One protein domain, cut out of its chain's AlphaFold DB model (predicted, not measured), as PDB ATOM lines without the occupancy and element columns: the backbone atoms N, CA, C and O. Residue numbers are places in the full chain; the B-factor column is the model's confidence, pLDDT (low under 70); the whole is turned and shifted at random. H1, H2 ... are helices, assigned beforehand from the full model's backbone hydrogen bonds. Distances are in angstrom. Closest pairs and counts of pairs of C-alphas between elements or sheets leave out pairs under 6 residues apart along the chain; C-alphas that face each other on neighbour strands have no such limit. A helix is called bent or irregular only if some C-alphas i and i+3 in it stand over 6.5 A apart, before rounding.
ATOM      1  N   LEU A 232     330.913 323.656 190.273       86.56
ATOM      2  CA  LEU A 232     329.486 323.366 190.407       86.56
ATOM      3  C   LEU A 232     328.899 322.858 189.082       86.56
ATOM      4  O   LEU A 232     328.114 321.916 189.094       86.56
ATOM      5  N   GLU A 233     329.343 323.411 187.949       83.06
ATOM      6  CA  GLU A 233     328.981 322.933 186.606       83.06
ATOM      7  C   GLU A 233     329.425 321.478 186.378       83.06
ATOM      8  O   GLU A 233     328.633 320.656 185.928       83.06
ATOM      9  N   ALA A 234     330.639 321.108 186.797       85.44
ATOM     10  CA  ALA A 234     331.101 319.722 186.723       85.44
ATOM     11  C   ALA A 234     330.265 318.762 187.594       85.44
ATOM     12  O   ALA A 234     330.064 317.603 187.232       85.44
ATOM     13  N   VAL A 235     329.775 319.216 188.752       88.50
ATOM     14  CA  VAL A 235     328.887 318.412 189.610       88.50
ATOM     15  C   VAL A 235     327.517 318.232 188.963       88.50
ATOM     16  O   VAL A 235     326.990 317.122 188.956       88.50
ATOM     17  N   GLU A 236     326.963 319.301 188.392       84.25
ATOM     18  CA  GLU A 236     325.712 319.277 187.632       84.25
ATOM     19  C   GLU A 236     325.803 318.298 186.448       84.25
ATOM     20  O   GLU A 236     324.947 317.425 186.312       84.25
ATOM     21  N   GLU A 237     326.888 318.349 185.667       83.00
ATOM     22  CA  GLU A 237     327.136 317.433 184.542       83.00
ATOM     23  C   GLU A 237     327.200 315.970 185.007       83.00
ATOM     24  O   GLU A 237     326.594 315.087 184.398       83.00
ATOM     25  N   ARG A 238     327.871 315.695 186.135       86.88
ATOM     26  CA  ARG A 238     327.919 314.346 186.726       86.88
ATOM     27  C   ARG A 238     326.535 313.843 187.139       86.88
ATOM     28  O   ARG A 238     326.210 312.682 186.886       86.88
ATOM     29  N   VAL A 239     325.720 314.700 187.757       87.50
ATOM     30  CA  VAL A 239     324.339 314.373 188.149       87.50
ATOM     31  C   VAL A 239     323.472 314.125 186.915       87.50
ATOM     32  O   VAL A 239     322.738 313.136 186.879       87.50
ATOM     33  N   ASN A 240     323.594 314.960 185.883       82.62
ATOM     34  CA  ASN A 240     322.856 314.821 184.630       82.62
ATOM     35  C   ASN A 240     323.255 313.548 183.869       82.62
ATOM     36  O   ASN A 240     322.379 312.834 183.380       82.62
ATOM     37  N   ALA A 241     324.544 313.198 183.838       82.50
ATOM     38  CA  ALA A 241     325.031 311.954 183.243       82.50
ATOM     39  C   ALA A 241     324.485 310.713 183.972       82.50
ATOM     40  O   ALA A 241     324.014 309.768 183.331       82.50
ATOM     41  N   ALA A 242     324.485 310.728 185.309       84.19
ATOM     42  CA  ALA A 242     323.886 309.660 186.109       84.19
ATOM     43  C   ALA A 242     322.372 309.550 185.852       84.19
ATOM     44  O   ALA A 242     321.850 308.458 185.624       84.19
ATOM     45  N   LEU A 243     321.668 310.685 185.810       82.81
ATOM     46  CA  LEU A 243     320.236 310.753 185.525       82.81
ATOM     47  C   LEU A 243     319.890 310.245 184.117       82.81
ATOM     48  O   LEU A 243     318.899 309.531 183.955       82.81
ATOM     49  N   ALA A 244     320.690 310.584 183.105       80.81
ATOM     50  CA  ALA A 244     320.500 310.129 181.730       80.81
ATOM     51  C   ALA A 244     320.569 308.603 181.639       80.81
ATOM     52  O   ALA A 244     319.662 307.970 181.096       80.81
ATOM     53  N   GLY A 245     321.587 307.996 182.247       82.75
ATOM     54  CA  GLY A 245     321.689 306.546 182.231       82.75
ATOM     55  C   GLY A 245     320.628 305.854 183.108       82.75
ATOM     56  O   GLY A 245     320.137 304.793 182.726       82.75
ATOM     57  N   LEU A 246     320.188 306.454 184.224       83.50
ATOM     58  CA  LEU A 246     319.047 305.938 185.000       83.50
ATOM     59  C   LEU A 246     317.740 305.967 184.188       83.50
ATOM     60  O   LEU A 246     316.927 305.045 184.279       83.50
ATOM     61  N   ARG A 247     317.534 307.001 183.362       83.12
ATOM     62  CA  ARG A 247     316.390 307.092 182.441       83.12
ATOM     63  C   ARG A 247     316.463 306.043 181.334       83.12
ATOM     64  O   ARG A 247     315.436 305.450 181.019       83.12
ATOM     65  N   GLU A 248     317.647 305.778 180.784       81.81
ATOM     66  CA  GLU A 248     317.850 304.701 179.808       81.81
ATOM     67  C   GLU A 248     317.518 303.334 180.420       81.81
ATOM     68  O   GLU A 248     316.779 302.541 179.837       81.81
ATOM     69  N   LEU A 249     318.011 303.079 181.631       81.19
ATOM     70  CA  LEU A 249     317.752 301.850 182.372       81.19
ATOM     71  C   LEU A 249     316.248 301.684 182.660       81.19
ATOM     72  O   LEU A 249     315.690 300.613 182.427       81.19
ATOM     73  N   ARG A 250     315.565 302.764 183.069       83.38
ATOM     74  CA  ARG A 250     314.101 302.798 183.223       83.38
ATOM     75  C   ARG A 250     313.382 302.477 181.915       83.38
ATOM     76  O   ARG A 250     312.450 301.681 181.931       83.38
ATOM     77  N   ALA A 251     313.796 303.081 180.802       79.44
ATOM     78  CA  ALA A 251     313.179 302.853 179.498       79.44
ATOM     79  C   ALA A 251     313.309 301.389 179.060       79.44
ATOM     80  O   ALA A 251     312.333 300.801 178.607       79.44
ATOM     81  N   ARG A 252     314.475 300.767 179.278       80.06
ATOM     82  CA  ARG A 252     314.699 299.343 178.978       80.06
ATOM     83  C   ARG A 252     313.907 298.393 179.879       80.06
ATOM     84  O   ARG A 252     313.489 297.335 179.423       80.06
ATOM     85  N   LEU A 253     313.691 298.752 181.146       76.50
ATOM     86  CA  LEU A 253     312.810 297.994 182.043       76.50
ATOM     87  C   LEU A 253     311.333 298.082 181.622       76.50
ATOM     88  O   LEU A 253     310.562 297.172 181.903       76.50
ATOM     89  N   GLN A 254     310.939 299.186 180.983       76.56
ATOM     90  CA  GLN A 254     309.569 299.451 180.530       76.56
ATOM     91  C   GLN A 254     309.323 299.050 179.065       76.56
ATOM     92  O   GLN A 254     308.226 299.275 178.559       76.56
ATOM     93  N   ASP A 255     310.315 298.475 178.382       75.06
ATOM     94  CA  ASP A 255     310.201 298.067 176.982       75.06
ATOM     95  C   ASP A 255     309.262 296.855 176.848       75.06
ATOM     96  O   ASP A 255     309.559 295.759 177.324       75.06
ATOM     97  N   GLU A 256     308.115 297.050 176.190       66.94
ATOM     98  CA  GLU A 256     307.119 295.994 175.965       66.94
ATOM     99  C   GLU A 256     307.609 294.905 174.992       66.94
ATOM    100  O   GLU A 256     307.087 293.788 175.013       66.94
ATOM    101  N   ALA A 257     308.595 295.200 174.134       69.75
ATOM    102  CA  ALA A 257     309.073 294.275 173.108       69.75
ATOM    103  C   ALA A 257     310.184 293.338 173.609       69.75
ATOM    104  O   ALA A 257     310.260 292.190 173.163       69.75
ATOM    105  N   ASN A 258     311.049 293.813 174.511       66.56
ATOM    106  CA  ASN A 258     312.130 293.025 175.110       66.56
ATOM    107  C   ASN A 258     312.555 293.607 176.477       66.56
ATOM    108  O   ASN A 258     313.591 294.275 176.557       66.56
ATOM    109  N   PRO A 259     311.766 293.387 177.543       69.38
ATOM    110  CA  PRO A 259     312.037 293.965 178.852       69.38
ATOM    111  C   PRO A 259     313.330 293.397 179.440       69.38
ATOM    112  O   PRO A 259     313.561 292.186 179.431       69.38
ATOM    113  N   LEU A 260     314.175 294.282 179.966       70.81
ATOM    114  CA  LEU A 260     315.409 293.889 180.644       70.81
ATOM    115  C   LEU A 260     315.060 293.144 181.942       70.81
ATOM    116  O   LEU A 260     314.333 293.681 182.776       70.81
ATOM    117  N   ASP A 261     315.552 291.913 182.114       73.62
ATOM    118  CA  ASP A 261     315.306 291.134 183.333       73.62
ATOM    119  C   ASP A 261     316.100 291.754 184.501       73.62
ATOM    120  O   ASP A 261     317.330 291.819 184.428       73.62
ATOM    121  N   PRO A 262     315.450 292.201 185.592       69.44
ATOM    122  CA  PRO A 262     316.145 292.709 186.773       69.44
ATOM    123  C   PRO A 262     317.118 291.712 187.415       69.44
ATOM    124  O   PRO A 262     318.016 292.125 188.148       69.44
ATOM    125  N   ALA A 263     316.933 290.407 187.172       70.94
ATOM    126  CA  ALA A 263     317.830 289.354 187.640       70.94
ATOM    127  C   ALA A 263     319.085 289.186 186.760       70.94
ATOM    128  O   ALA A 263     319.982 288.415 187.112       70.94
ATOM    129  N   ASP A 264     319.170 289.894 185.628       76.44
ATOM    130  CA  ASP A 264     320.335 289.872 184.751       76.44
ATOM    131  C   ASP A 264     321.543 290.557 185.440       76.44
ATOM    132  O   ASP A 264     321.438 291.694 185.918       76.44
ATOM    133  N   PRO A 265     322.727 289.914 185.490       77.94
ATOM    134  CA  PRO A 265     323.934 290.521 186.054       77.94
ATOM    135  C   PRO A 265     324.372 291.819 185.352       77.94
ATOM    136  O   PRO A 265     325.109 292.613 185.938       77.94
ATOM    137  N   SER A 266     323.932 292.069 184.117       78.06
ATOM    138  CA  SER A 266     324.176 293.335 183.416       78.06
ATOM    139  C   SER A 266     323.392 294.511 184.010       78.06
ATOM    140  O   SER A 266     323.929 295.619 184.068       78.06
ATOM    141  N   PHE A 267     322.171 294.280 184.507       78.06
ATOM    142  CA  PHE A 267     321.346 295.295 185.169       78.06
ATOM    143  C   PHE A 267     321.980 295.744 186.488       78.06
ATOM    144  O   PHE A 267     322.209 296.935 186.700       78.06
ATOM    145  N   THR A 268     322.319 294.777 187.344       76.25
ATOM    146  CA  THR A 268     322.964 295.031 188.642       76.25
ATOM    147  C   THR A 268     324.319 295.711 188.465       76.25
ATOM    148  O   THR A 268     324.573 296.715 189.118       76.25
ATOM    149  N   GLN A 269     325.140 295.286 187.496       80.38
ATOM    150  CA  GLN A 269     326.390 295.989 187.181       80.38
ATOM    151  C   GLN A 269     326.185 297.425 186.686       80.38
ATOM    152  O   GLN A 269     327.006 298.289 186.995       80.38
ATOM    153  N   ALA A 270     325.152 297.693 185.883       78.62
ATOM    154  CA  ALA A 270     324.876 299.041 185.393       78.62
ATOM    155  C   ALA A 270     324.442 299.969 186.537       78.62
ATOM    156  O   ALA A 270     324.971 301.075 186.656       78.62
ATOM    157  N   LEU A 271     323.544 299.489 187.402       77.25
ATOM    158  CA  LEU A 271     323.069 300.225 188.571       77.25
ATOM    159  C   LEU A 271     324.191 300.446 189.600       77.25
ATOM    160  O   LEU A 271     324.392 301.576 190.033       77.25
ATOM    161  N   ASP A 272     324.988 299.420 189.913       79.06
ATOM    162  CA  ASP A 272     326.120 299.527 190.845       79.06
ATOM    163  C   ASP A 272     327.178 300.516 190.345       79.06
ATOM    164  O   ASP A 272     327.701 301.314 191.120       79.06
ATOM    165  N   ARG A 273     327.484 300.521 189.038       80.38
ATOM    166  CA  ARG A 273     328.409 301.507 188.451       80.38
ATOM    167  C   ARG A 273     327.906 302.936 188.621       80.38
ATOM    168  O   ARG A 273     328.715 303.830 188.855       80.38
ATOM    169  N   MET A 274     326.601 303.154 188.482       77.25
ATOM    170  CA  MET A 274     325.990 304.470 188.668       77.25
ATOM    171  C   MET A 274     326.012 304.903 190.127       77.25
ATOM    172  O   MET A 274     326.381 306.040 190.406       77.25
ATOM    173  N   LEU A 275     325.677 303.991 191.041       75.81
ATOM    174  CA  LEU A 275     325.720 304.246 192.477       75.81
ATOM    175  C   LEU A 275     327.149 304.576 192.933       75.81
ATOM    176  O   LEU A 275     327.356 305.606 193.569       75.81
ATOM    177  N   LEU A 276     328.146 303.799 192.495       78.12
ATOM    178  CA  LEU A 276     329.569 304.076 192.741       78.12
ATOM    179  C   LEU A 276     330.013 305.432 192.171       78.12
ATOM    180  O   LEU A 276     330.749 306.165 192.822       78.12
ATOM    181  N   ALA A 277     329.553 305.802 190.971       74.88
ATOM    182  CA  ALA A 277     329.866 307.106 190.372       74.88
ATOM    183  C   ALA A 277     329.217 308.297 191.111       74.88
ATOM    184  O   ALA A 277     329.614 309.447 190.886       74.88
ATOM    185  N   SER A 278     328.222 308.018 191.963       76.88
ATOM    186  CA  SER A 278     327.473 308.996 192.755       76.88
ATOM    187  C   SER A 278     327.883 309.070 194.235       76.88
ATOM    188  O   SER A 278     327.402 309.951 194.945       76.88
ATOM    189  N   GLU A 279     328.775 308.193 194.705       81.94
ATOM    190  CA  GLU A 279     329.108 308.018 196.131       81.94
ATOM    191  C   GLU A 279     329.734 309.270 196.777       81.94
ATOM    192  O   GLU A 279     329.438 309.609 197.921       81.94
ATOM    193  N   ASP A 280     330.567 310.001 196.038       87.88
ATOM    194  CA  ASP A 280     331.235 311.229 196.484       87.88
ATOM    195  C   ASP A 280     330.393 312.499 196.263       87.88
ATOM    196  O   ASP A 280     330.755 313.559 196.782       87.88
ATOM    197  N   LEU A 281     329.264 312.426 195.542       87.31
ATOM    198  CA  LEU A 281     328.424 313.597 195.249       87.31
ATOM    199  C   LEU A 281     328.009 314.376 196.506       87.31
ATOM    200  O   LEU A 281     328.120 315.602 196.467       87.31
ATOM    201  N   PRO A 282     327.599 313.750 197.630       90.12
ATOM    202  CA  PRO A 282     327.240 314.497 198.834       90.12
ATOM    203  C   PRO A 282     328.400 315.348 199.368       90.12
ATOM    204  O   PRO A 282     328.196 316.500 199.750       90.12
ATOM    205  N   ALA A 283     329.626 314.813 199.349       91.25
ATOM    206  CA  ALA A 283     330.815 315.525 199.812       91.25
ATOM    207  C   ALA A 283     331.177 316.683 198.873       91.25
ATOM    208  O   ALA A 283     331.433 317.795 199.339       91.25
ATOM    209  N   VAL A 284     331.140 316.451 197.556       91.62
ATOM    210  CA  VAL A 284     331.450 317.490 196.565       91.62
ATOM    211  C   VAL A 284     330.391 318.600 196.584       91.62
ATOM    212  O   VAL A 284     330.739 319.779 196.559       91.62
ATOM    213  N   VAL A 285     329.101 318.261 196.705       92.50
ATOM    214  CA  VAL A 285     328.018 319.253 196.837       92.50
ATOM    215  C   VAL A 285     328.155 320.046 198.138       92.50
ATOM    216  O   VAL A 285     328.003 321.266 198.112       92.50
ATOM    217  N   ALA A 286     328.499 319.407 199.260       92.69
ATOM    218  CA  ALA A 286     328.743 320.112 200.521       92.69
ATOM    219  C   ALA A 286     329.900 321.122 200.409       92.69
ATOM    220  O   ALA A 286     329.803 322.235 200.929       92.69
ATOM    221  N   GLU A 287     330.963 320.778 199.677       94.19
ATOM    222  CA  GLU A 287     332.060 321.703 199.375       94.19
ATOM    223  C   GLU A 287     331.581 322.909 198.549       94.19
ATOM    224  O   GLU A 287     331.959 324.046 198.835       94.19
ATOM    225  N   ARG A 288     330.697 322.691 197.563       93.62
ATOM    226  CA  ARG A 288     330.104 323.784 196.769       93.62
ATOM    227  C   ARG A 288     329.196 324.681 197.605       93.62
ATOM    228  O   ARG A 288     329.256 325.900 197.478       93.62
ATOM    229  N   VAL A 289     328.409 324.103 198.509       94.44
ATOM    230  CA  VAL A 289     327.594 324.865 199.466       94.44
ATOM    231  C   VAL A 289     328.484 325.739 200.360       94.44
ATOM    232  O   VAL A 289     328.179 326.915 200.550       94.44
ATOM    233  N   ALA A 290     329.617 325.218 200.842       94.81
ATOM    234  CA  ALA A 290     330.584 325.998 201.620       94.81
ATOM    235  C   ALA A 290     331.248 327.121 200.796       94.81
ATOM    236  O   ALA A 290     331.480 328.216 201.313       94.81
ATOM    237  N   ALA A 291     331.512 326.895 199.506       93.06
ATOM    238  CA  ALA A 291     332.010 327.938 198.609       93.06
ATOM    239  C   ALA A 291     331.001 329.095 198.462       93.06
ATOM    240  O   ALA A 291     331.388 330.262 198.507       93.06
ATOM    241  N   ILE A 292     329.703 328.793 198.379       94.69
ATOM    242  CA  ILE A 292     328.644 329.811 198.299       94.69
ATOM    243  C   ILE A 292     328.511 330.586 199.617       94.69
ATOM    244  O   ILE A 292     328.294 331.797 199.605       94.69
ATOM    245  N   GLU A 293     328.704 329.940 200.769       95.56
ATOM    246  CA  GLU A 293     328.795 330.655 202.052       95.56
ATOM    247  C   GLU A 293     329.950 331.661 202.073       95.56
ATOM    248  O   GLU A 293     329.786 332.781 202.570       95.56
ATOM    249  N   ALA A 294     331.100 331.293 201.503       94.88
ATOM    250  CA  ALA A 294     332.229 332.203 201.354       94.88
ATOM    251  C   ALA A 294     331.904 333.369 200.401       94.88
ATOM    252  O   ALA A 294     332.225 334.516 200.726       94.88
ATOM    253  N   ASP A 295     331.203 333.109 199.292       95.12
ATOM    254  CA  ASP A 295     330.734 334.144 198.360       95.12
ATOM    255  C   ASP A 295     329.795 335.144 199.065       95.12
ATOM    256  O   ASP A 295     329.921 336.360 198.914       95.12
ATOM    257  N   PHE A 296     328.898 334.657 199.925       96.12
ATOM    258  CA  PHE A 296     328.036 335.514 200.739       96.12
ATOM    259  C   PHE A 296     328.812 336.364 201.753       96.12
ATOM    260  O   PHE A 296     328.456 337.517 201.987       96.12
ATOM    261  N   LYS A 297     329.876 335.823 202.357       96.06
ATOM    262  CA  LYS A 297     330.752 336.595 203.249       96.06
ATOM    263  C   LYS A 297     331.477 337.710 202.486       96.06
ATOM    264  O   LYS A 297     331.632 338.812 203.011       96.06
ATOM    265  N   ALA A 298     331.900 337.441 201.251       94.25
ATOM    266  CA  ALA A 298     332.479 338.454 200.373       94.25
ATOM    267  C   ALA A 298     331.451 339.538 200.003       94.25
ATOM    268  O   ALA A 298     331.765 340.727 200.068       94.25
ATOM    269  N   LEU A 299     330.204 339.146 199.707       96.06
ATOM    270  CA  LEU A 299     329.101 340.080 199.477       96.06
ATOM    271  C   LEU A 299     328.873 340.989 200.692       96.06
ATOM    272  O   LEU A 299     328.848 342.207 200.536       96.06
ATOM    273  N   GLU A 300     328.763 340.430 201.899       96.25
ATOM    274  CA  GLU A 300     328.571 341.204 203.134       96.25
ATOM    275  C   GLU A 300     329.681 342.236 203.364       96.25
ATOM    276  O   GLU A 300     329.395 343.365 203.766       96.25
ATOM    277  N   ALA A 301     330.932 341.886 203.051       96.12
ATOM    278  CA  ALA A 301     332.060 342.811 203.124       96.12
ATOM    279  C   ALA A 301     331.972 343.949 202.086       96.12
ATOM    280  O   ALA A 301     332.413 345.066 202.361       96.12
ATOM    281  N   ALA A 302     331.383 343.694 200.913       95.44
ATOM    282  CA  ALA A 302     331.225 344.673 199.837       95.44
ATOM    283  C   ALA A 302     329.997 345.596 200.006       95.44
ATOM    284  O   ALA A 302     329.994 346.720 199.489       95.44
ATOM    285  N   LEU A 303     328.961 345.163 200.741       95.94
ATOM    286  CA  LEU A 303     327.700 345.903 200.898       95.94
ATOM    287  C   LEU A 303     327.860 347.350 201.395       95.94
ATOM    288  O   LEU A 303     327.212 348.218 200.808       95.94
ATOM    289  N   PRO A 304     328.684 347.675 202.415       95.94
ATOM    290  CA  PRO A 304     328.799 349.051 202.900       95.94
ATOM    291  C   PRO A 304     329.230 350.024 201.800       95.94
ATOM    292  O   PRO A 304     328.568 351.035 201.571       95.94
ATOM    293  N   LYS A 305     330.286 349.663 201.061       92.88
ATOM    294  CA  LYS A 305     330.792 350.448 199.930       92.88
ATOM    295  C   LYS A 305     329.742 350.564 198.831       92.88
ATOM    296  O   LYS A 305     329.558 351.625 198.242       92.88
ATOM    297  N   ARG A 306     329.020 349.478 198.568       94.38
ATOM    298  CA  ARG A 306     327.994 349.460 197.534       94.38
ATOM    299  C   ARG A 306     326.799 350.359 197.846       94.38
ATOM    300  O   ARG A 306     326.335 351.062 196.955       94.38
ATOM    301  N   ARG A 307     326.311 350.354 199.088       95.62
ATOM    302  CA  ARG A 307     325.206 351.226 199.521       95.62
ATOM    303  C   ARG A 307     325.556 352.698 199.317       95.62
ATOM    304  O   ARG A 307     324.746 353.448 198.784       95.62
ATOM    305  N   ASP A 308     326.780 353.070 199.675       93.75
ATOM    306  CA  ASP A 308     327.300 354.423 199.496       93.75
ATOM    307  C   ASP A 308     327.417 354.820 198.008       93.75
ATOM    308  O   ASP A 308     327.026 355.920 197.623       93.75
ATOM    309  N   ILE A 309     327.866 353.908 197.136       92.75
ATOM    310  CA  ILE A 309     327.888 354.143 195.680       92.75
ATOM    311  C   ILE A 309     326.472 354.359 195.130       92.75
ATOM    312  O   ILE A 309     326.252 355.316 194.391       92.75
ATOM    313  N   LEU A 310     325.506 353.507 195.487       93.88
ATOM    314  CA  LEU A 310     324.132 353.628 194.985       93.88
ATOM    315  C   LEU A 310     323.481 354.948 195.410       93.88
ATOM    316  O   LEU A 310     322.867 355.614 194.582       93.88
ATOM    317  N   GLN A 311     323.678 355.367 196.664       93.62
ATOM    318  CA  GLN A 311     323.187 356.658 197.153       93.62
ATOM    319  C   GLN A 311     323.769 357.831 196.357       93.62
ATOM    320  O   GLN A 311     323.032 358.742 195.987       93.62
ATOM    321  N   ARG A 312     325.070 357.790 196.046       90.06
ATOM    322  CA  ARG A 312     325.736 358.825 195.241       90.06
ATOM    323  C   ARG A 312     325.277 358.829 193.784       90.06
ATOM    324  O   ARG A 312     325.094 359.898 193.205       90.06
ATOM    325  N   LEU A 313     325.094 357.653 193.181       91.94
ATOM    326  CA  LEU A 313     324.606 357.537 191.805       91.94
ATOM    327  C   LEU A 313     323.162 358.028 191.678       91.94
ATOM    328  O   LEU A 313     322.859 358.720 190.713       91.94
ATOM    329  N   ALA A 314     322.308 357.754 192.667       91.31
ATOM    330  CA  ALA A 314     320.913 358.191 192.672       91.31
ATOM    331  C   ALA A 314     320.742 359.721 192.610       91.31
ATOM    332  O   ALA A 314     319.713 360.193 192.148       91.31
ATOM    333  N   THR A 315     321.727 360.498 193.077       91.31
ATOM    334  CA  THR A 315     321.668 361.973 193.094       91.31
ATOM    335  C   THR A 315     322.254 362.641 191.846       91.31
ATOM    336  O   THR A 315     322.383 363.863 191.813       91.31
ATOM    337  N   ARG A 316     322.695 361.866 190.848       89.12
ATOM    338  CA  ARG A 316     323.359 362.403 189.653       89.12
ATOM    339  C   ARG A 316     322.361 362.943 188.634       89.12
ATOM    340  O   ARG A 316     321.415 362.254 188.269       89.12
ATOM    341  N   GLU A 317     322.649 364.122 188.082       87.75
ATOM    342  CA  GLU A 317     321.825 364.746 187.035       87.75
ATOM    343  C   GLU A 317     321.679 363.851 185.795       87.75
ATOM    344  O   GLU A 317     320.635 363.847 185.148       87.75
ATOM    345  N   GLU A 318     322.706 363.059 185.461       87.88
ATOM    346  CA  GLU A 318     322.666 362.148 184.316       87.88
ATOM    347  C   GLU A 318     321.636 361.017 184.484       87.88
ATOM    348  O   GLU A 318     321.126 360.513 183.483       87.88
ATOM    349  N   VAL A 319     321.330 360.621 185.725       89.06
ATOM    350  CA  VAL A 319     320.328 359.589 186.034       89.06
ATOM    351  C   VAL A 319     318.922 360.123 185.788       89.06
ATOM    352  O   VAL A 319     318.136 359.472 185.097       89.06
ATOM    353  N   ASP A 320     318.648 361.337 186.271       87.19
ATOM    354  CA  ASP A 320     317.371 362.021 186.060       87.19
ATOM    355  C   ASP A 320     317.148 362.338 184.575       87.19
ATOM    356  O   ASP A 320     316.077 362.079 184.029       87.19
ATOM    357  N   ALA A 321     318.179 362.845 183.890       89.44
ATOM    358  CA  ALA A 321     318.103 363.205 182.474       89.44
ATOM    359  C   ALA A 321     317.868 362.000 181.548       89.44
ATOM    360  O   ALA A 321     317.317 362.161 180.459       89.44
ATOM    361  N   ALA A 322     318.306 360.807 181.958       88.06
ATOM    362  CA  ALA A 322     318.126 359.569 181.208       88.06
ATOM    363  C   ALA A 322     316.847 358.799 181.589       88.06
ATOM    364  O   ALA A 322     316.644 357.702 181.070       88.06
ATOM    365  N   GLU A 323     316.006 359.347 182.478       90.69
ATOM    366  CA  GLU A 323     314.769 358.717 182.968       90.69
ATOM    367  C   GLU A 323     314.992 357.281 183.493       90.69
ATOM    368  O   GLU A 323     314.163 356.386 183.308       90.69
ATOM    369  N   ILE A 324     316.139 357.034 184.139       90.44
ATOM    370  CA  ILE A 324     316.454 355.714 184.701       90.44
ATOM    371  C   ILE A 324     315.560 355.469 185.920       90.44
ATOM    372  O   ILE A 324     315.420 356.339 186.774       90.44
ATOM    373  N   ASP A 325     314.992 354.261 186.028       90.56
ATOM    374  CA  ASP A 325     314.161 353.869 187.170       90.56
ATOM    375  C   ASP A 325     314.919 354.084 188.502       90.56
ATOM    376  O   ASP A 325     315.912 353.387 188.753       90.56
ATOM    377  N   PRO A 326     314.454 354.992 189.390       88.56
ATOM    378  CA  PRO A 326     315.109 355.267 190.669       88.56
ATOM    379  C   PRO A 326     315.245 354.026 191.555       88.56
ATOM    380  O   PRO A 326     316.150 353.940 192.386       88.56
ATOM    381  N   ALA A 327     314.379 353.028 191.358       90.69
ATOM    382  CA  ALA A 327     314.450 351.765 192.073       90.69
ATOM    383  C   ALA A 327     315.739 350.969 191.822       90.69
ATOM    384  O   ALA A 327     316.071 350.090 192.624       90.69
ATOM    385  N   LEU A 328     316.451 351.244 190.726       91.69
ATOM    386  CA  LEU A 328     317.744 350.634 190.429       91.69
ATOM    387  C   LEU A 328     318.789 350.982 191.500       91.69
ATOM    388  O   LEU A 328     319.601 350.130 191.865       91.69
ATOM    389  N   PHE A 329     318.723 352.204 192.033       93.81
ATOM    390  CA  PHE A 329     319.672 352.746 193.006       93.81
ATOM    391  C   PHE A 329     319.148 352.718 194.452       93.81
ATOM    392  O   PHE A 329     319.808 353.203 195.370       93.81
ATOM    393  N   ASP A 330     317.973 352.128 194.683       94.75
ATOM    394  CA  ASP A 330     317.371 352.036 196.011       94.75
ATOM    395  C   ASP A 330     318.092 350.993 196.888       94.75
ATOM    396  O   ASP A 330     318.074 349.782 196.627       94.75
ATOM    397  N   VAL A 331     318.695 351.477 197.978       96.38
ATOM    398  CA  VAL A 331     319.392 350.658 198.978       96.38
ATOM    399  C   VAL A 331     318.453 349.661 199.660       96.38
ATOM    400  O   VAL A 331     318.848 348.518 199.882       96.38
ATOM    401  N   ALA A 332     317.202 350.036 199.938       96.19
ATOM    402  CA  ALA A 332     316.248 349.134 200.580       96.19
ATOM    403  C   ALA A 332     315.889 347.958 199.660       96.19
ATOM    404  O   ALA A 332     315.765 346.821 200.119       96.19
ATOM    405  N   ARG A 333     315.782 348.201 198.346       94.50
ATOM    406  CA  ARG A 333     315.589 347.128 197.357       94.50
ATOM    407  C   ARG A 333     316.819 346.241 197.223       94.50
ATOM    408  O   ARG A 333     316.649 345.032 197.078       94.50
ATOM    409  N   LEU A 334     318.031 346.799 197.270       94.88
ATOM    410  CA  LEU A 334     319.255 345.992 197.324       94.88
ATOM    411  C   LEU A 334     319.230 345.057 198.539       94.88
ATOM    412  O   LEU A 334     319.391 343.850 198.374       94.88
ATOM    413  N   ASP A 335     318.978 345.600 199.729       96.12
ATOM    414  CA  ASP A 335     318.969 344.829 200.973       96.12
ATOM    415  C   ASP A 335     317.886 343.738 200.958       96.12
ATOM    416  O   ASP A 335     318.161 342.589 201.309       96.12
ATOM    417  N   ALA A 336     316.685 344.051 200.459       95.94
ATOM    418  CA  ALA A 336     315.611 343.073 200.298       95.94
ATOM    419  C   ALA A 336     315.985 341.938 199.329       95.94
ATOM    420  O   ALA A 336     315.717 340.773 199.621       95.94
ATOM    421  N   ARG A 337     316.641 342.244 198.198       94.12
ATOM    422  CA  ARG A 337     317.116 341.216 197.251       94.12
ATOM    423  C   ARG A 337     318.192 340.324 197.863       94.12
ATOM    424  O   ARG A 337     318.184 339.118 197.634       94.12
ATOM    425  N   VAL A 338     319.131 340.905 198.608       95.81
ATOM    426  CA  VAL A 338     320.198 340.144 199.277       95.81
ATOM    427  C   VAL A 338     319.610 339.210 200.328       95.81
ATOM    428  O   VAL A 338     319.995 338.042 200.380       95.81
ATOM    429  N   GLN A 339     318.641 339.695 201.109       96.00
ATOM    430  CA  GLN A 339     317.951 338.871 202.094       96.00
ATOM    431  C   GLN A 339     317.151 337.742 201.435       96.00
ATOM    432  O   GLN A 339     317.292 336.598 201.850       96.00
ATOM    433  N   ALA A 340     316.402 338.028 200.365       95.00
ATOM    434  CA  ALA A 340     315.668 337.002 199.627       95.00
ATOM    435  C   ALA A 340     316.595 335.872 199.146       95.00
ATOM    436  O   ALA A 340     316.331 334.707 199.417       95.00
ATOM    437  N   ARG A 341     317.757 336.203 198.561       94.50
ATOM    438  CA  ARG A 341     318.741 335.186 198.147       94.50
ATOM    439  C   ARG A 341     319.318 334.389 199.312       94.50
ATOM    440  O   ARG A 341     319.632 333.212 199.151       94.50
ATOM    441  N   ARG A 342     319.515 335.025 200.468       96.50
ATOM    442  CA  ARG A 342     319.968 334.336 201.684       96.50
ATOM    443  C   ARG A 342     318.923 333.321 202.142       96.50
ATOM    444  O   ARG A 342     319.286 332.202 202.501       96.50
ATOM    445  N   ASP A 343     317.655 333.707 202.118       96.44
ATOM    446  CA  ASP A 343     316.541 332.844 202.502       96.44
ATOM    447  C   ASP A 343     316.385 331.678 201.510       96.44
ATOM    448  O   ASP A 343     316.290 330.524 201.939       96.44
ATOM    449  N   ASP A 344     316.488 331.949 200.205       93.88
ATOM    450  CA  ASP A 344     316.494 330.932 199.145       93.88
ATOM    451  C   ASP A 344     317.644 329.935 199.340       93.88
ATOM    452  O   ASP A 344     317.431 328.723 199.329       93.88
ATOM    453  N   PHE A 345     318.857 330.421 199.616       96.44
ATOM    454  CA  PHE A 345     320.014 329.570 199.899       96.44
ATOM    455  C   PHE A 345     319.789 328.657 201.113       96.44
ATOM    456  O   PHE A 345     320.076 327.462 201.057       96.44
ATOM    457  N   ASN A 346     319.241 329.190 202.206       96.50
ATOM    458  CA  ASN A 346     318.944 328.402 203.405       96.50
ATOM    459  C   ASN A 346     317.870 327.332 203.137       96.50
ATOM    460  O   ASN A 346     317.968 326.203 203.631       96.50
ATOM    461  N   SER A 347     316.865 327.670 202.323       95.88
ATOM    462  CA  SER A 347     315.845 326.729 201.855       95.88
ATOM    463  C   SER A 347     316.470 325.609 201.018       95.88
ATOM    464  O   SER A 347     316.243 324.432 201.303       95.88
ATOM    465  N   LEU A 348     317.341 325.953 200.064       95.00
ATOM    466  CA  LEU A 348     318.062 324.997 199.219       95.00
ATOM    467  C   LEU A 348     318.929 324.034 200.026       95.00
ATOM    468  O   LEU A 348     318.897 322.835 199.768       95.00
ATOM    469  N   LYS A 349     319.655 324.521 201.041       95.38
ATOM    470  CA  LYS A 349     320.438 323.651 201.938       95.38
ATOM    471  C   LYS A 349     319.558 322.598 202.606       95.38
ATOM    472  O   LYS A 349     319.870 321.411 202.559       95.38
ATOM    473  N   THR A 350     318.419 323.028 203.144       95.62
ATOM    474  CA  THR A 350     317.453 322.133 203.794       95.62
ATOM    475  C   THR A 350     316.883 321.109 202.805       95.62
ATOM    476  O   THR A 350     316.735 319.933 203.130       95.62
ATOM    477  N   GLN A 351     316.574 321.533 201.578       94.62
ATOM    478  CA  GLN A 351     316.040 320.652 200.536       94.62
ATOM    479  C   GLN A 351     317.083 319.641 200.040       94.62
ATOM    480  O   GLN A 351     316.749 318.475 199.837       94.62
ATOM    481  N   LEU A 352     318.347 320.047 199.898       94.31
ATOM    482  CA  LEU A 352     319.449 319.143 199.560       94.31
ATOM    483  C   LEU A 352     319.630 318.070 200.643       94.31
ATOM    484  O   LEU A 352     319.699 316.889 200.317       94.31
ATOM    485  N   GLU A 353     319.608 318.444 201.926       92.56
ATOM    486  CA  GLU A 353     319.656 317.491 203.048       92.56
ATOM    487  C   GLU A 353     318.495 316.479 203.015       92.56
ATOM    488  O   GLU A 353     318.687 315.284 203.269       92.56
ATOM    489  N   GLN A 354     317.288 316.926 202.652       93.31
ATOM    490  CA  GLN A 354     316.127 316.045 202.481       93.31
ATOM    491  C   GLN A 354     316.308 315.068 201.312       93.31
ATOM    492  O   GLN A 354     315.970 313.890 201.450       93.31
ATOM    493  N   ILE A 355     316.864 315.525 200.185       92.56
ATOM    494  CA  ILE A 355     317.164 314.674 199.024       92.56
ATOM    495  C   ILE A 355     318.202 313.612 199.396       92.56
ATOM    496  O   ILE A 355     317.986 312.435 199.103       92.56
ATOM    497  N   TRP A 356     319.269 313.983 200.112       91.69
ATOM    498  CA  TRP A 356     320.269 313.024 200.592       91.69
ATOM    499  C   TRP A 356     319.663 311.985 201.530       91.69
ATOM    500  O   TRP A 356     319.869 310.787 201.346       91.69
ATOM    501  N   THR A 357     318.816 312.422 202.464       90.00
ATOM    502  CA  THR A 357     318.103 311.515 203.375       90.00
ATOM    503  C   THR A 357     317.197 310.540 202.610       90.00
ATOM    504  O   THR A 357     317.121 309.361 202.959       90.00
ATOM    505  N   ARG A 358     316.520 311.000 201.548       89.06
ATOM    506  CA  ARG A 358     315.682 310.156 200.681       89.06
ATOM    507  C   ARG A 358     316.519 309.145 199.894       89.06
ATOM    508  O   ARG A 358     316.122 307.985 199.814       89.06
ATOM    509  N   LEU A 359     317.663 309.556 199.350       85.75
ATOM    510  CA  LEU A 359     318.584 308.669 198.631       85.75
ATOM    511  C   LEU A 359     319.158 307.580 199.553       85.75
ATOM    512  O   LEU A 359     319.128 306.409 199.187       85.75
ATOM    513  N   GLU A 360     319.558 307.921 200.783       84.06
ATOM    514  CA  GLU A 360     319.993 306.931 201.783       84.06
ATOM    515  C   GLU A 360     318.893 305.925 202.148       84.06
ATOM    516  O   GLU A 360     319.158 304.747 202.389       84.06
ATOM    517  N   GLN A 361     317.639 306.379 202.231       84.75
ATOM    518  CA  GLN A 361     316.510 305.492 202.506       84.75
ATOM    519  C   GLN A 361     316.247 304.530 201.346       84.75
ATOM    520  O   GLN A 361     315.923 303.375 201.607       84.75
ATOM    521  N   LEU A 362     316.402 304.978 200.095       80.19
ATOM    522  CA  LEU A 362     316.248 304.135 198.906       80.19
ATOM    523  C   LEU A 362     317.343 303.067 198.812       80.19
ATOM    524  O   LEU A 362     317.029 301.923 198.491       80.19
ATOM    525  N   ASP A 363     318.581 303.412 199.168       72.25
ATOM    526  CA  ASP A 363     319.699 302.463 199.247       72.25
ATOM    527  C   ASP A 363     319.446 301.378 200.314       72.25
ATOM    528  O   ASP A 363     319.546 300.177 200.059       72.25
ATOM    529  N   ARG A 364     318.973 301.776 201.505       68.00
ATOM    530  CA  ARG A 364     318.615 300.835 202.588       68.00
ATOM    531  C   ARG A 364     317.356 300.012 202.301       68.00
ATOM    532  O   ARG A 364     317.204 298.926 202.858       68.00
ATOM    533  N   ALA A 365     316.443 300.529 201.480       65.31
ATOM    534  CA  ALA A 365     315.173 299.897 201.136       65.31
ATOM    535  C   ALA A 365     315.266 298.958 199.925       65.31
ATOM    536  O   ALA A 365     314.217 298.646 199.356       65.31
ATOM    537  N   ALA A 366     316.475 298.505 199.555       58.38
ATOM    538  CA  ALA A 366     316.737 297.487 198.537       58.38
ATOM    539  C   ALA A 366     315.697 296.351 198.614       58.38
ATOM    540  O   ALA A 366     315.780 295.435 199.433       58.38
ATOM    541  N   SER A 367     314.653 296.463 197.797       54.81
ATOM    542  CA  SER A 367     313.462 295.620 197.836       54.81
ATOM    543  C   SER A 367     313.183 295.084 196.442       54.81
ATOM    544  O   SER A 367     313.666 295.608 195.442       54.81
ATOM    545  N   ALA A 368     312.430 293.987 196.404       56.81
ATOM    546  CA  ALA A 368     312.262 293.063 195.286       56.81
ATOM    547  C   ALA A 368     311.662 293.642 193.977       56.81
ATOM    548  O   ALA A 368     311.403 292.868 193.059       56.81
ATOM    549  N   ASP A 369     311.440 294.957 193.878       74.50
ATOM    550  CA  ASP A 369     310.832 295.646 192.731       74.50
ATOM    551  C   ASP A 369     311.810 296.669 192.118       74.50
ATOM    552  O   ASP A 369     311.809 297.865 192.432       74.50
ATOM    553  N   ALA A 370     312.694 296.177 191.245       75.25
ATOM    554  CA  ALA A 370     313.704 296.991 190.568       75.25
ATOM    555  C   ALA A 370     313.119 298.147 189.718       75.25
ATOM    556  O   ALA A 370     313.669 299.250 189.783       75.25
ATOM    557  N   PRO A 371     312.001 297.981 188.977       77.88
ATOM    558  CA  PRO A 371     311.320 299.094 188.306       77.88
ATOM    559  C   PRO A 371     310.913 300.249 189.231       77.88
ATOM    560  O   PRO A 371     311.060 301.423 188.860       77.88
ATOM    561  N   ALA A 372     310.418 299.939 190.432       81.94
ATOM    562  CA  ALA A 372     310.029 300.950 191.411       81.94
ATOM    563  C   ALA A 372     311.247 301.700 191.974       81.94
ATOM    564  O   ALA A 372     311.221 302.930 192.061       81.94
ATOM    565  N   LEU A 373     312.336 300.981 192.279       83.44
ATOM    566  CA  LEU A 373     313.591 301.575 192.752       83.44
ATOM    567  C   LEU A 373     314.180 302.547 191.723       83.44
ATOM    568  O   LEU A 373     314.490 303.690 192.054       83.44
ATOM    569  N   VAL A 374     314.289 302.115 190.464       82.94
ATOM    570  CA  VAL A 374     314.843 302.938 189.379       82.94
ATOM    571  C   VAL A 374     313.992 304.188 189.161       82.94
ATOM    572  O   VAL A 374     314.536 305.275 188.980       82.94
ATOM    573  N   SER A 375     312.664 304.071 189.237       83.94
ATOM    574  CA  SER A 375     311.774 305.233 189.134       83.94
ATOM    575  C   SER A 375     311.993 306.223 190.285       83.94
ATOM    576  O   SER A 375     312.124 307.418 190.036       83.94
ATOM    577  N   ALA A 376     312.122 305.734 191.522       86.31
ATOM    578  CA  ALA A 376     312.379 306.583 192.683       86.31
ATOM    579  C   ALA A 376     313.758 307.270 192.636       86.31
ATOM    580  O   ALA A 376     313.872 308.427 193.042       86.31
ATOM    581  N   LEU A 377     314.784 306.585 192.112       86.38
ATOM    582  CA  LEU A 377     316.112 307.161 191.874       86.38
ATOM    583  C   LEU A 377     316.074 308.238 190.786       86.38
ATOM    584  O   LEU A 377     316.657 309.303 190.971       86.38
ATOM    585  N   VAL A 378     315.359 308.000 189.679       85.12
ATOM    586  CA  VAL A 378     315.160 309.008 188.626       85.12
ATOM    587  C   VAL A 378     314.487 310.257 189.192       85.12
ATOM    588  O   VAL A 378     314.922 311.364 188.876       85.12
ATOM    589  N   ASP A 379     313.467 310.103 190.039       85.31
ATOM    590  CA  ASP A 379     312.774 311.236 190.657       85.31
ATOM    591  C   ASP A 379     313.707 312.008 191.605       85.31
ATOM    592  O   ASP A 379     313.844 313.222 191.473       85.31
ATOM    593  N   ALA A 380     314.423 311.317 192.501       88.88
ATOM    594  CA  ALA A 380     315.351 311.956 193.439       88.88
ATOM    595  C   ALA A 380     316.527 312.663 192.737       88.88
ATOM    596  O   ALA A 380     316.910 313.763 193.127       88.88
ATOM    597  N   MET A 381     317.076 312.065 191.675       86.50
ATOM    598  CA  MET A 381     318.145 312.673 190.873       86.50
ATOM    599  C   MET A 381     317.638 313.835 190.010       86.50
ATOM    600  O   MET A 381     318.378 314.789 189.773       86.50
ATOM    601  N   THR A 382     316.375 313.794 189.569       85.69
ATOM    602  CA  THR A 382     315.732 314.933 188.892       85.69
ATOM    603  C   THR A 382     315.544 316.101 189.863       85.69
ATOM    604  O   THR A 382     315.871 317.233 189.509       85.69
ATOM    605  N   ASP A 383     315.103 315.830 191.097       87.25
ATOM    606  CA  ASP A 383     315.007 316.843 192.155       87.25
ATOM    607  C   ASP A 383     316.390 317.439 192.471       87.25
ATOM    608  O   ASP A 383     316.532 318.658 192.541       87.25
ATOM    609  N   LEU A 384     317.430 316.600 192.599       90.38
ATOM    610  CA  LEU A 384     318.806 317.044 192.850       90.38
ATOM    611  C   LEU A 384     319.325 317.971 191.746       90.38
ATOM    612  O   LEU A 384     319.847 319.041 192.052       90.38
ATOM    613  N   SER A 385     319.163 317.578 190.478       87.31
ATOM    614  CA  SER A 385     319.539 318.397 189.317       87.31
ATOM    615  C   SER A 385     318.856 319.773 189.371       87.31
ATOM    616  O   SER A 385     319.527 320.799 189.264       87.31
ATOM    617  N   GLY A 386     317.553 319.813 189.682       84.88
ATOM    618  CA  GLY A 386     316.812 321.064 189.871       84.88
ATOM    619  C   GLY A 386     317.358 321.946 191.002       84.88
ATOM    620  O   GLY A 386     317.522 323.150 190.816       84.88
ATOM    621  N   ARG A 387     317.710 321.368 192.161       90.88
ATOM    622  CA  ARG A 387     318.289 322.135 193.284       90.88
ATOM    623  C   ARG A 387     319.700 322.635 193.010       90.88
ATOM    624  O   ARG A 387     320.036 323.729 193.452       90.88
ATOM    625  N   LEU A 388     320.524 321.867 192.299       90.12
ATOM    626  CA  LEU A 388     321.867 322.305 191.904       90.12
ATOM    627  C   LEU A 388     321.814 323.474 190.921       90.12
ATOM    628  O   LEU A 388     322.616 324.403 191.030       90.12
ATOM    629  N   LEU A 389     320.832 323.468 190.022       84.69
ATOM    630  CA  LEU A 389     320.576 324.584 189.126       84.69
ATOM    631  C   LEU A 389     320.143 325.845 189.892       84.69
ATOM    632  O   LEU A 389     320.744 326.905 189.717       84.69
ATOM    633  N   GLU A 390     319.158 325.734 190.790       87.25
ATOM    634  CA  GLU A 390     318.734 326.848 191.656       87.25
ATOM    635  C   GLU A 390     319.919 327.381 192.492       87.25
ATOM    636  O   GLU A 390     320.128 328.592 192.603       87.25
ATOM    637  N   LEU A 391     320.768 326.484 193.004       91.31
ATOM    638  CA  LEU A 391     321.981 326.823 193.749       91.31
ATOM    639  C   LEU A 391     322.992 327.620 192.904       91.31
ATOM    640  O   LEU A 391     323.556 328.608 193.382       91.31
ATOM    641  N   LYS A 392     323.191 327.232 191.639       88.62
ATOM    642  CA  LYS A 392     324.058 327.923 190.669       88.62
ATOM    643  C   LYS A 392     323.568 329.343 190.383       88.62
ATOM    644  O   LYS A 392     324.372 330.274 190.324       88.62
ATOM    645  N   LEU A 393     322.255 329.533 190.262       88.00
ATOM    646  CA  LEU A 393     321.643 330.847 190.038       88.00
ATOM    647  C   LEU A 393     321.788 331.760 191.262       88.00
ATOM    648  O   LEU A 393     322.122 332.942 191.118       88.00
ATOM    649  N   VAL A 394     321.608 331.214 192.471       91.44
ATOM    650  CA  VAL A 394     321.866 331.941 193.723       91.44
ATOM    651  C   VAL A 394     323.330 332.369 193.799       91.44
ATOM    652  O   VAL A 394     323.599 333.546 194.046       91.44
ATOM    653  N   GLN A 395     324.273 331.464 193.522       92.25
ATOM    654  CA  GLN A 395     325.704 331.777 193.511       92.25
ATOM    655  C   GLN A 395     326.040 332.891 192.514       92.25
ATOM    656  O   GLN A 395     326.702 333.865 192.883       92.25
ATOM    657  N   ALA A 396     325.539 332.790 191.281       91.50
ATOM    658  CA  ALA A 396     325.743 333.803 190.251       91.50
ATOM    659  C   ALA A 396     325.213 335.172 190.690       91.50
ATOM    660  O   ALA A 396     325.897 336.182 190.521       91.50
ATOM    661  N   GLY A 397     324.029 335.210 191.308       92.00
ATOM    662  CA  GLY A 397     323.456 336.429 191.870       92.00
ATOM    663  C   GLY A 397     324.297 337.019 193.006       92.00
ATOM    664  O   GLY A 397     324.521 338.225 193.030       92.00
ATOM    665  N   VAL A 398     324.790 336.192 193.930       94.25
ATOM    666  CA  VAL A 398     325.628 336.635 195.060       94.25
ATOM    667  C   VAL A 398     326.962 337.196 194.573       94.25
ATOM    668  O   VAL A 398     327.317 338.317 194.943       94.25
ATOM    669  N   ARG A 399     327.667 336.465 193.700       94.38
ATOM    670  CA  ARG A 399     328.932 336.915 193.100       94.38
ATOM    671  C   ARG A 399     328.742 338.197 192.314       94.38
ATOM    672  O   ARG A 399     329.489 339.148 192.525       94.38
ATOM    673  N   LEU A 400     327.701 338.255 191.480       94.81
ATOM    674  CA  LEU A 400     327.377 339.453 190.721       94.81
ATOM    675  C   LEU A 400     327.239 340.647 191.653       94.81
ATOM    676  O   LEU A 400     327.811 341.687 191.367       94.81
ATOM    677  N   GLU A 401     326.499 340.516 192.754       93.50
ATOM    678  CA  GLU A 401     326.232 341.626 193.668       93.50
ATOM    679  C   GLU A 401     327.459 342.019 194.520       93.50
ATOM    680  O   GLU A 401     327.541 343.157 194.986       93.50
ATOM    681  N   ALA A 402     328.429 341.120 194.695       94.69
ATOM    682  CA  ALA A 402     329.664 341.399 195.427       94.69
ATOM    683  C   ALA A 402     330.650 342.277 194.633       94.69
ATOM    684  O   ALA A 402     331.457 342.992 195.227       94.69
ATOM    685  N   ILE A 403     330.574 342.265 193.296       94.50
ATOM    686  CA  ILE A 403     331.484 343.039 192.438       94.50
ATOM    687  C   ILE A 403     331.205 344.538 192.606       94.50
ATOM    688  O   ILE A 403     330.072 345.004 192.426       94.50
ATOM    689  N   THR A 404     332.251 345.301 192.923       89.81
ATOM    690  CA  THR A 404     332.224 346.765 193.082       89.81
ATOM    691  C   THR A 404     333.377 347.420 192.308       89.81
ATOM    692  O   THR A 404     334.254 346.734 191.783       89.81
ATOM    693  N   PHE A 405     333.369 348.749 192.214       86.12
ATOM    694  CA  PHE A 405     334.451 349.554 191.637       86.12
ATOM    695  C   PHE A 405     334.849 350.685 192.598       86.12
ATOM    696  O   PHE A 405     334.161 350.933 193.593       86.12
TER     697      PHE A 405
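This is residues 232 to 405 of the 752 residues of an uncharacterized protein of Planctomycetes bacterium (UniProt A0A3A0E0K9). A long, slender rod of helices, built on the hairpin of H5 and H6, which run side by side along its length; H1 packs on one part of H6 and H3a on another. H1, H3a, H5 and H6 make an up-and-down bundle, each running against the one before it in the chain, while H2 folds back on H1, and the arm H3b and short H4 lie toward one end of the rod. The printed part has 174 residues with six named helices, H1 to H6 in chain order, and no named strand; the class is all helix. It is loose, with a radius of gyration of the C-alphas of 22.8 A, and spans 75 by 30 by 21 A.

H5, residues 331 to 364, and H6, residues 370 to 402, form a helical hairpin: they touch, closest at the C-alphas of Arg 341 and Val 394, 6.3 A apart, at a shallow tilt of 23 degrees, opposite ways. H1, residues 232 to 253, touches H6, with the C-alphas of Leu 243 and Met 381 closest at 6.1 A, at a shallow tilt of 20 degrees, opposite ways. By its hydrogen bonds H3, residues 281 to 314, was assigned as one helix, but it is bent: C-alphas 301 and 304 are 7.0 A apart, and its arms H3a, residues 281 to 301, and H3b, residues 304 to 314, stand at a steep tilt of 59 degrees. H3a touches H6 with residues 292 to 300 alone, the same way at a shallow tilt of 19 degrees; the closest C-alphas are those of Leu 299 and Ala 402, 4.3 A apart. H3a and H5 are close but not clearly touching, with the C-alphas of Pro 282 and Trp 356 closest at 7.3 A. H3b and H5 only just touch, with 3 pairs of C-alphas within 8 A, the closest being those of Arg 307 and Val 331 at 5.9 A. H2, residues 265 to 278, forms a helical hairpin with H1, closest at the C-alphas of Ala 242 and Met 274, 6.2 A apart. H4, residues 317 to 321, touches no helix. Each O i to N i+4 pair is within hydrogen-bond range in H1, H2, H3a, H3b, H4, H5 and H6.

H5 measures 50.0 A from first to last C-alpha, beginning at C-alpha 331 at (319.392, 350.658, 198.978). H6 measures 47.4 A and ends at C-alpha 402 at (329.664, 341.399, 195.427). H1 measures 31.5 A from C-alpha 232 at (329.486, 323.366, 190.407), H3a 30.5 A, H2 20.0 A, H3b 15.8 A and H4 6.1 A.

The C-alphas of Ala 263 and Glu 317 are the two farthest apart, at 75.5 A. The printed part has no cut. The link from H1 to H2 is long, with 11 residues. The mean pLDDT of the printed part is 86.8; it is under 70 at residues 256 to 259, 262 and 364 to 368.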